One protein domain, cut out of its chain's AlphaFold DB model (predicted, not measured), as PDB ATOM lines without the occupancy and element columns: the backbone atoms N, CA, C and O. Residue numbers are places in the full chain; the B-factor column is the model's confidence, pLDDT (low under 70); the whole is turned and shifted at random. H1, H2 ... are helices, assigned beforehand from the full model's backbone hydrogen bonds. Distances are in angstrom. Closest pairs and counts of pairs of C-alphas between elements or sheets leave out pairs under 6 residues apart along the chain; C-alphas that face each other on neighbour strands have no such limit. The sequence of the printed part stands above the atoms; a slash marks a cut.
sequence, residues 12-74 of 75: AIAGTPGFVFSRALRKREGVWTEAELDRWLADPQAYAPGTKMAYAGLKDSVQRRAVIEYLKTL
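What this domain is: This is residues 12 to 74 of the 75 residues of the protein "Cytochrome c2 iso-2" of Alphaproteobacteria bacterium ADurb.BinA305 (UniProt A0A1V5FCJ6). Two helices, H2 and H4, pack on each other at a steep tilt and make one end of this domain, while loops and two very short helices, H1 and H3, make the other end. A long stretch without a named element, residues 48 to 60, leads from H3 back to H4 at the far end. The printed part has 63 residues with four named helices, in the order H1, H2, H3, H4, and no named strand; the class is all helix, though under half of the residues, 30 of 63, are in named elements. The whole is compact, with a radius of gyration of the C-alphas of 11.6 A, and its C-alphas span 30 by 23 by 17 A.

How they stand to each other: Start at Ala 12 and go along to H1, residues 23 to 26, which touches no helix. Next comes H2, residues 34 to 42, which is apart from H1. After Asp 43 you reach H3, residues 44 to 47, which is close to H2 but not clearly touching it; the closest C-alphas are those of Trp 40 and Tyr 47, 5.6 A apart. H3 and H1 are near each other, with 5 pairs of C-alphas within 10 A. Last comes H4, residues 61 to 73, which touches H2; look at the C-alphas of Asp 38 and Arg 64, the closest of the two helices, 6.3 A apart. H2 and H4 run opposite ways at a steep tilt of 53 degrees. H4 is apart from H1 and from H3. In H2 and H4 every O i to N i+4 pair is within hydrogen-bond range, and H1 and H3 are too short for such a pair.

Where its parts are: Find C-alpha 23 at (57.427, 200.608, 221.373); H1 begins there and its four residues end at Arg 26. H2 begins at Glu 34, with its C-alpha at (79.645, 197.158, 221.959), and measures 12.0 A from first to last C-alpha. H3 runs from Pro 44 to Tyr 47. H4, the longest helix with 13 residues, measures 18.7 A from Ser 61 to Thr 73, where you find C-alpha 73 at (84.837, 207.494, 216.520).

The domain as a whole: The two C-alphas farthest apart are those of Gly 18 and Val 62, 32.4 A. The C-alphas of Ala 12 and Leu 74, the first and last printed, are 15.6 A apart. The printed part has no cut. The link from H2 to H3 is tight, that from H1 to H2 is short, and that from H3 to H4 is long, with 13 residues. The mean pLDDT of the printed part is 95.7, and no printed residue is under 70.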
ATOM      1  N   ALA A  12      71.876 206.241 225.968       96.50
ATOM      2  CA  ALA A  12      70.653 205.483 226.200       96.50
ATOM      3  C   ALA A  12      70.051 204.931 224.898       96.50
ATOM      4  O   ALA A  12      69.962 205.636 223.878       96.50
ATOM      5  N   ILE A  13      69.605 203.679 224.948       96.56
ATOM      6  CA  ILE A  13      68.833 203.072 223.867       96.56
ATOM      7  C   ILE A  13      67.530 203.861 223.708       96.56
ATOM      8  O   ILE A  13      66.922 204.292 224.682       96.56
ATOM      9  N   ALA A  14      67.136 204.124 222.458       94.38
ATOM     10  CA  ALA A  14      65.961 204.938 222.128       94.38
ATOM     11  C   ALA A  14      65.929 206.348 222.773       94.38
ATOM     12  O   ALA A  14      64.863 206.936 222.928       94.38
ATOM     13  N   GLY A  15      67.091 206.915 223.124       92.50
ATOM     14  CA  GLY A  15      67.199 208.206 223.813       92.50
ATOM     15  C   GLY A  15      67.568 209.398 222.923       92.50
ATOM     16  O   GLY A  15      68.254 210.299 223.399       92.50
ATOM     17  N   THR A  16      67.261 209.381 221.622       93.44
ATOM     18  CA  THR A  16      67.489 210.551 220.747       93.44
ATOM     19  C   THR A  16      66.289 211.500 220.846       93.44
ATOM     20  O   THR A  16      65.186 211.084 220.483       93.44
ATOM     21  N   PRO A  17      66.469 212.755 221.304       89.75
ATOM     22  CA  PRO A  17      65.375 213.718 221.399       89.75
ATOM     23  C   PRO A  17      64.697 213.951 220.046       89.75
ATOM     24  O   PRO A  17      65.356 213.978 219.009       89.75
ATOM     25  N   GLY A  18      63.372 214.098 220.052       90.62
ATOM     26  CA  GLY A  18      62.586 214.386 218.847       90.62
ATOM     27  C   GLY A  18      62.375 213.206 217.890       90.62
ATOM     28  O   GLY A  18      61.592 213.335 216.953       90.62
ATOM     29  N   PHE A  19      63.000 212.042 218.112       93.81
ATOM     30  CA  PHE A  19      62.776 210.861 217.275       93.81
ATOM     31  C   PHE A  19      61.731 209.909 217.875       93.81
ATOM     32  O   PHE A  19      61.815 209.498 219.034       93.81
ATOM     33  N   VAL A  20      60.762 209.490 217.060       94.00
ATOM     34  CA  VAL A  20      59.699 208.568 217.487       94.00
ATOM     35  C   VAL A  20      60.144 207.115 217.314       94.00
ATOM     36  O   VAL A  20      59.947 206.489 216.270       94.00
ATOM     37  N   PHE A  21      60.707 206.544 218.375       94.62
ATOM     38  CA  PHE A  21      61.108 205.136 218.406       94.62
ATOM     39  C   PHE A  21      59.917 204.168 218.437       94.62
ATOM     40  O   PHE A  21      58.810 204.509 218.860       94.62
ATOM     41  N   SER A  22      60.151 202.920 218.022       94.56
ATOM     42  CA  SER A  22      59.187 201.824 218.176       94.56
ATOM     43  C   SER A  22      58.930 201.528 219.658       94.56
ATOM     44  O   SER A  22      59.824 201.661 220.494       94.56
ATOM     45  N   ARG A  23      57.716 201.071 220.003       94.62
ATOM     46  CA  ARG A  23      57.427 200.608 221.373       94.62
ATOM     47  C   ARG A  23      58.359 199.461 221.773       94.62
ATOM     48  O   ARG A  23      58.751 199.394 222.928       94.62
ATOM     49  N   ALA A  24      58.724 198.607 220.817       95.81
ATOM     50  CA  ALA A  24      59.666 197.511 221.003       95.81
ATOM     51  C   ALA A  24      61.041 197.995 221.479       95.81
ATOM     52  O   ALA A  24      61.534 197.521 222.497       95.81
ATOM     53  N   LEU A  25      61.633 198.979 220.791       95.50
ATOM     54  CA  LEU A  25      62.964 199.468 221.146       95.50
ATOM     55  C   LEU A  25      62.942 200.323 222.418       95.50
ATOM     56  O   LEU A  25      63.872 200.244 223.203       95.50
ATOM     57  N   ARG A  26      61.864 201.080 222.675       94.38
ATOM     58  CA  ARG A  26      61.719 201.850 223.927       94.38
ATOM     59  C   ARG A  26      61.628 200.986 225.187       94.38
ATOM     60  O   ARG A  26      61.860 201.500 226.269       94.38
ATOM     61  N   LYS A  27      61.255 199.708 225.065       94.56
ATOM     62  CA  LYS A  27      61.263 198.756 226.190       94.56
ATOM     63  C   LYS A  27      62.669 198.249 226.526       94.56
ATOM     64  O   LYS A  27      62.832 197.572 227.532       94.56
ATOM     65  N   ARG A  28      63.660 198.501 225.665       94.56
ATOM     66  CA  ARG A  28      65.052 198.136 225.926       94.56
ATOM     67  C   ARG A  28      65.675 199.215 226.799       94.56
ATOM     68  O   ARG A  28      65.801 200.361 226.378       94.56
ATOM     69  N   GLU A  29      66.041 198.826 228.008       91.75
ATOM     70  CA  GLU A  29      66.740 199.680 228.961       91.75
ATOM     71  C   GLU A  29      68.258 199.628 228.727       91.75
ATOM     72  O   GLU A  29      68.768 198.739 228.043       91.75
ATOM     73  N   GLY A  30      68.983 200.592 229.296       95.19
ATOM     74  CA  GLY A  30      70.441 200.663 229.213       95.19
ATOM     75  C   GLY A  30      70.969 201.534 228.072       95.19
ATOM     76  O   GLY A  30      70.286 202.423 227.554       95.19
ATOM     77  N   VAL A  31      72.235 201.311 227.718       97.06
ATOM     78  CA  VAL A  31      73.003 202.133 226.771       97.06
ATOM     79  C   VAL A  31      73.554 201.302 225.615       97.06
ATOM     80  O   VAL A  31      73.713 200.090 225.729       97.06
ATOM     81  N   TRP A  32      73.893 201.959 224.505       96.94
ATOM     82  CA  TRP A  32      74.562 201.325 223.369       96.94
ATOM     83  C   TRP A  32      76.021 200.977 223.684       96.94
ATOM     84  O   TRP A  32      76.933 201.744 223.371       96.94
ATOM     85  N   THR A  33      76.236 199.821 224.310       97.12
ATOM     86  CA  THR A  33      77.561 199.198 224.454       97.12
ATOM     87  C   THR A  33      77.951 198.456 223.174       97.12
ATOM     88  O   THR A  33      77.120 198.243 222.290       97.12
ATOM     89  N   GLU A  34      79.207 198.009 223.075       96.88
ATOM     90  CA  GLU A  34      79.645 197.158 221.959       96.88
ATOM     91  C   GLU A  34      78.819 195.871 221.862       96.88
ATOM     92  O   GLU A  34      78.400 195.497 220.773       96.88
ATOM     93  N   ALA A  35      78.529 195.229 222.997       97.00
ATOM     94  CA  ALA A  35      77.742 193.999 223.034       97.00
ATOM     95  C   ALA A  35      76.278 194.235 222.629       97.00
ATOM     96  O   ALA A  35      75.694 193.419 221.915       97.00
ATOM     97  N   GLU A  36      75.678 195.355 223.047       97.62
ATOM     98  CA  GLU A  36      74.315 195.693 222.620       97.62
ATOM     99  C   GLU A  36      74.250 196.028 221.133       97.62
ATOM    100  O   GLU A  36      73.332 195.583 220.444       97.62
ATOM    101  N   LEU A  37      75.231 196.776 220.621       97.19
ATOM    102  CA  LEU A  37      75.306 197.098 219.202       97.19
ATOM    103  C   LEU A  37      75.572 195.858 218.350       97.19
ATOM    104  O   LEU A  37      74.963 195.738 217.294       97.19
ATOM    105  N   ASP A  38      76.410 194.920 218.798       97.88
ATOM    106  CA  ASP A  38      76.647 193.673 218.065       97.88
ATOM    107  C   ASP A  38      75.354 192.863 217.921       97.88
ATOM    108  O   ASP A  38      74.973 192.505 216.806       97.88
ATOM    109  N   ARG A  39      74.612 192.671 219.021       97.44
ATOM    110  CA  ARG A  39      73.318 191.971 218.996       97.44
ATOM    111  C   ARG A  39      72.281 192.700 218.148       97.44
ATOM    112  O   ARG A  39      71.572 192.069 217.367       97.44
ATOM    113  N   TRP A  40      72.203 194.023 218.283       97.12
ATOM    114  CA  TRP A  40      71.288 194.855 217.507       97.12
ATOM    115  C   TRP A  40      71.577 194.800 216.012       97.12
ATOM    116  O   TRP A  40      70.659 194.630 215.215       97.12
ATOM    117  N   LEU A  41      72.846 194.923 215.625       97.12
ATOM    118  CA  LEU A  41      73.262 194.899 214.230       97.12
ATOM    119  C   LEU A  41      73.177 193.493 213.641       97.12
ATOM    120  O   LEU A  41      72.926 193.385 212.449       97.12
ATOM    121  N   ALA A  42      73.350 192.426 214.426       98.00
ATOM    122  CA  ALA A  42      73.221 191.052 213.941       98.00
ATOM    123  C   ALA A  42      71.784 190.715 213.519       98.00
ATOM    124  O   ALA A  42      71.578 190.045 212.498       98.00
ATOM    125  N   ASP A  43      70.801 191.169 214.301       97.69
ATOM    126  CA  ASP A  43      69.382 190.979 214.009       97.69
ATOM    127  C   ASP A  43      68.491 191.967 214.799       97.69
ATOM    128  O   ASP A  43      68.126 191.710 215.954       97.69
ATOM    129  N   PRO A  44      68.097 193.103 214.193       96.75
ATOM    130  CA  PRO A  44      67.265 194.094 214.867       96.75
ATOM    131  C   PRO A  44      65.882 193.573 215.273       96.75
ATOM    132  O   PRO A  44      65.339 194.029 216.281       96.75
ATOM    133  N   GLN A  45      65.293 192.646 214.508       96.19
ATOM    134  CA  GLN A  45      63.973 192.090 214.822       96.19
ATOM    135  C   GLN A  45      64.056 191.082 215.965       96.19
ATOM    136  O   GLN A  45      63.202 191.115 216.846       96.19
ATOM    137  N   ALA A  46      65.098 190.251 216.017       96.50
ATOM    138  CA  ALA A  46      65.322 189.372 217.164       96.50
ATOM    139  C   ALA A  46      65.665 190.178 218.428       96.50
ATOM    140  O   ALA A  46      65.193 189.866 219.523       96.50
ATOM    141  N   TYR A  47      66.444 191.254 218.287       96.44
ATOM    142  CA  TYR A  47      66.770 192.128 219.405       96.44
ATOM    143  C   TYR A  47      65.550 192.927 219.888       96.44
ATOM    144  O   TYR A  47      65.225 192.915 221.066       96.44
ATOM    145  N   ALA A  48      64.806 193.621 219.035       96.75
ATOM    146  CA  ALA A  48      63.591 194.320 219.459       96.75
ATOM    147  C   ALA A  48      62.412 193.919 218.564       96.75
ATOM    148  O   ALA A  48      62.123 194.632 217.600       96.75
ATOM    149  N   PRO A  49      61.700 192.826 218.902       96.56
ATOM    150  CA  PRO A  49      60.577 192.335 218.109       96.56
ATOM    151  C   PRO A  49      59.498 193.402 217.926       96.56
ATOM    152  O   PRO A  49      58.957 193.931 218.899       96.56
ATOM    153  N   GLY A  50      59.199 193.742 216.669       94.81
ATOM    154  CA  GLY A  50      58.303 194.852 216.328       94.81
ATOM    155  C   GLY A  50      59.009 196.209 216.242       94.81
ATOM    156  O   GLY A  50      58.370 197.264 216.343       94.81
ATOM    157  N   THR A  51      60.336 196.220 216.084       96.00
ATOM    158  CA  THR A  51      61.060 197.448 215.771       96.00
ATOM    159  C   THR A  51      60.711 197.961 214.377       96.00
ATOM    160  O   THR A  51      60.473 197.196 213.448       96.00
ATOM    161  N   LYS A  52      60.712 199.290 214.226       93.56
ATOM    162  CA  LYS A  52      60.459 199.982 212.953       93.56
ATOM    163  C   LYS A  52      61.700 200.043 212.050       93.56
ATOM    164  O   LYS A  52      61.634 200.607 210.962       93.56
ATOM    165  N   MET A  53      62.840 199.520 212.503       93.81
ATOM    166  CA  MET A  53      64.051 199.450 211.690       93.81
ATOM    167  C   MET A  53      63.912 198.315 210.669       93.81
ATOM    168  O   MET A  53      63.997 197.143 211.025       93.81
ATOM    169  N   ALA A  54      63.696 198.677 209.405       92.69
ATOM    170  CA  ALA A  54      63.644 197.749 208.276       92.69
ATOM    171  C   ALA A  54      65.065 197.390 207.803       92.69
ATOM    172  O   ALA A  54      65.487 197.765 206.713       92.69
ATOM    173  N   TYR A  55      65.827 196.720 208.668       93.94
ATOM    174  CA  TYR A  55      67.164 196.214 208.370       93.94
ATOM    175  C   TYR A  55      67.237 194.735 208.747       93.94
ATOM    176  O   TYR A  55      66.854 194.371 209.857       93.94
ATOM    177  N   ALA A  56      67.720 193.895 207.829       94.81
ATOM    178  CA  ALA A  56      67.793 192.443 208.020       94.81
ATOM    179  C   ALA A  56      68.890 192.007 209.013       94.81
ATOM    180  O   ALA A  56      68.899 190.866 209.473       94.81
ATOM    181  N   GLY A  57      69.809 192.917 209.340       95.94
ATOM    182  CA  GLY A  57      70.989 192.628 210.139       95.94
ATOM    183  C   GLY A  57      72.235 192.358 209.291       95.94
ATOM    184  O   GLY A  57      72.171 192.154 208.079       95.94
ATOM    185  N   LEU A  58      73.380 192.360 209.961       97.06
ATOM    186  CA  LEU A  58      74.713 192.151 209.419       97.06
ATOM    187  C   LEU A  58      75.262 190.856 210.009       97.06
ATOM    188  O   LEU A  58      75.674 190.830 211.166       97.06
ATOM    189  N   LYS A  59      75.210 189.753 209.260       95.62
ATOM    190  CA  LYS A  59      75.549 188.423 209.803       95.62
ATOM    191  C   LYS A  59      77.051 188.231 210.024       95.62
ATOM    192  O   LYS A  59      77.436 187.551 210.973       95.62
ATOM    193  N   ASP A  60      77.880 188.899 209.229       97.38
ATOM    194  CA  ASP A  60      79.333 188.910 209.388       97.38
ATOM    195  C   ASP A  60      79.741 189.692 210.653       97.38
ATOM    196  O   ASP A  60      79.478 190.890 210.784       97.38
ATOM    197  N   SER A  61      80.373 189.000 211.602       96.31
ATOM    198  CA  SER A  61      80.822 189.582 212.871       96.31
ATOM    199  C   SER A  61      81.999 190.547 212.713       96.31
ATOM    200  O   SER A  61      82.084 191.518 213.464       96.31
ATOM    201  N   VAL A  62      82.877 190.333 211.731       97.44
ATOM    202  CA  VAL A  62      84.006 191.226 211.440       97.44
ATOM    203  C   VAL A  62      83.479 192.549 210.898       97.44
ATOM    204  O   VAL A  62      83.884 193.617 211.363       97.44
ATOM    205  N   GLN A  63      82.505 192.496 209.987       97.69
ATOM    206  CA  GLN A  63      81.863 193.706 209.473       97.69
ATOM    207  C   GLN A  63      81.080 194.442 210.566       97.69
ATOM    208  O   GLN A  63      81.184 195.666 210.667       97.69
ATOM    209  N   ARG A  64      80.353 193.727 211.440       97.94
ATOM    210  CA  ARG A  64      79.707 194.359 212.607       97.94
ATOM    211  C   ARG A  64      80.717 195.056 213.498       97.94
ATOM    212  O   ARG A  64      80.493 196.205 213.870       97.94
ATOM    213  N   ARG A  65      81.841 194.403 213.801       97.62
ATOM    214  CA  ARG A  65      82.894 195.004 214.619       97.62
ATOM    215  C   ARG A  65      83.426 196.285 213.987       97.62
ATOM    216  O   ARG A  65      83.527 197.287 214.686       97.62
ATOM    217  N   ALA A  66      83.689 196.284 212.682       97.81
ATOM    218  CA  ALA A  66      84.140 197.474 211.963       97.81
ATOM    219  C   ALA A  66      83.127 198.631 212.052       97.81
ATOM    220  O   ALA A  66      83.512 199.770 212.315       97.81
ATOM    221  N   VAL A  67      81.825 198.343 211.913       96.56
ATOM    222  CA  VAL A  67      80.761 199.346 212.091       96.56
ATOM    223  C   VAL A  67      80.745 199.887 213.522       96.56
ATOM    224  O   VAL A  67      80.651 201.095 213.714       96.56
ATOM    225  N   ILE A  68      80.857 199.020 214.530       96.69
ATOM    226  CA  ILE A  68      80.871 199.425 215.943       96.69
ATOM    227  C   ILE A  68      82.081 200.317 216.240       96.69
ATOM    228  O   ILE A  68      81.923 201.352 216.887       96.69
ATOM    229  N   GLU A  69      83.267 199.963 215.742       97.38
ATOM    230  CA  GLU A  69      84.465 200.795 215.895       97.38
ATOM    231  C   GLU A  69      84.301 202.152 215.213       97.38
ATOM    232  O   GLU A  69      84.621 203.173 215.816       97.38
ATOM    233  N   TYR A  70      83.711 202.200 214.016       96.25
ATOM    234  CA  TYR A  70      83.391 203.472 213.373       96.25
ATOM    235  C   TYR A  70      82.402 204.306 214.203       96.25
ATOM    236  O   TYR A  70      82.633 205.485 214.441       96.25
ATOM    237  N   LEU A  71      81.333 203.710 214.740       95.62
ATOM    238  CA  LEU A  71      80.382 204.428 215.599       95.62
ATOM    239  C   LEU A  71      81.032 204.990 216.877       95.62
ATOM    240  O   LEU A  71      80.570 206.005 217.392       95.62
ATOM    241  N   LYS A  72      82.100 204.361 217.385       94.94
ATOM    242  CA  LYS A  72      82.876 204.852 218.538       94.94
ATOM    243  C   LYS A  72      83.720 206.088 218.216       94.94
ATOM    244  O   LYS A  72      84.044 206.840 219.142       94.94
ATOM    245  N   THR A  73      84.087 206.301 216.949       95.81
ATOM    246  CA  THR A  73      84.837 207.494 216.520       95.81
ATOM    247  C   THR A  73      83.935 208.705 216.299       95.81
ATOM    248  O   THR A  73      84.408 209.833 216.408       95.81
ATOM    249  N   LEU A  74      82.638 208.488 216.054       91.44
ATOM    250  CA  LEU A  74      81.638 209.548 215.924       91.44
ATOM    251  C   LEU A  74      81.304 210.135 217.303       91.44
ATOM    252  O   LEU A  74      80.402 209.642 217.985       91.44
TER     253      LEU A  74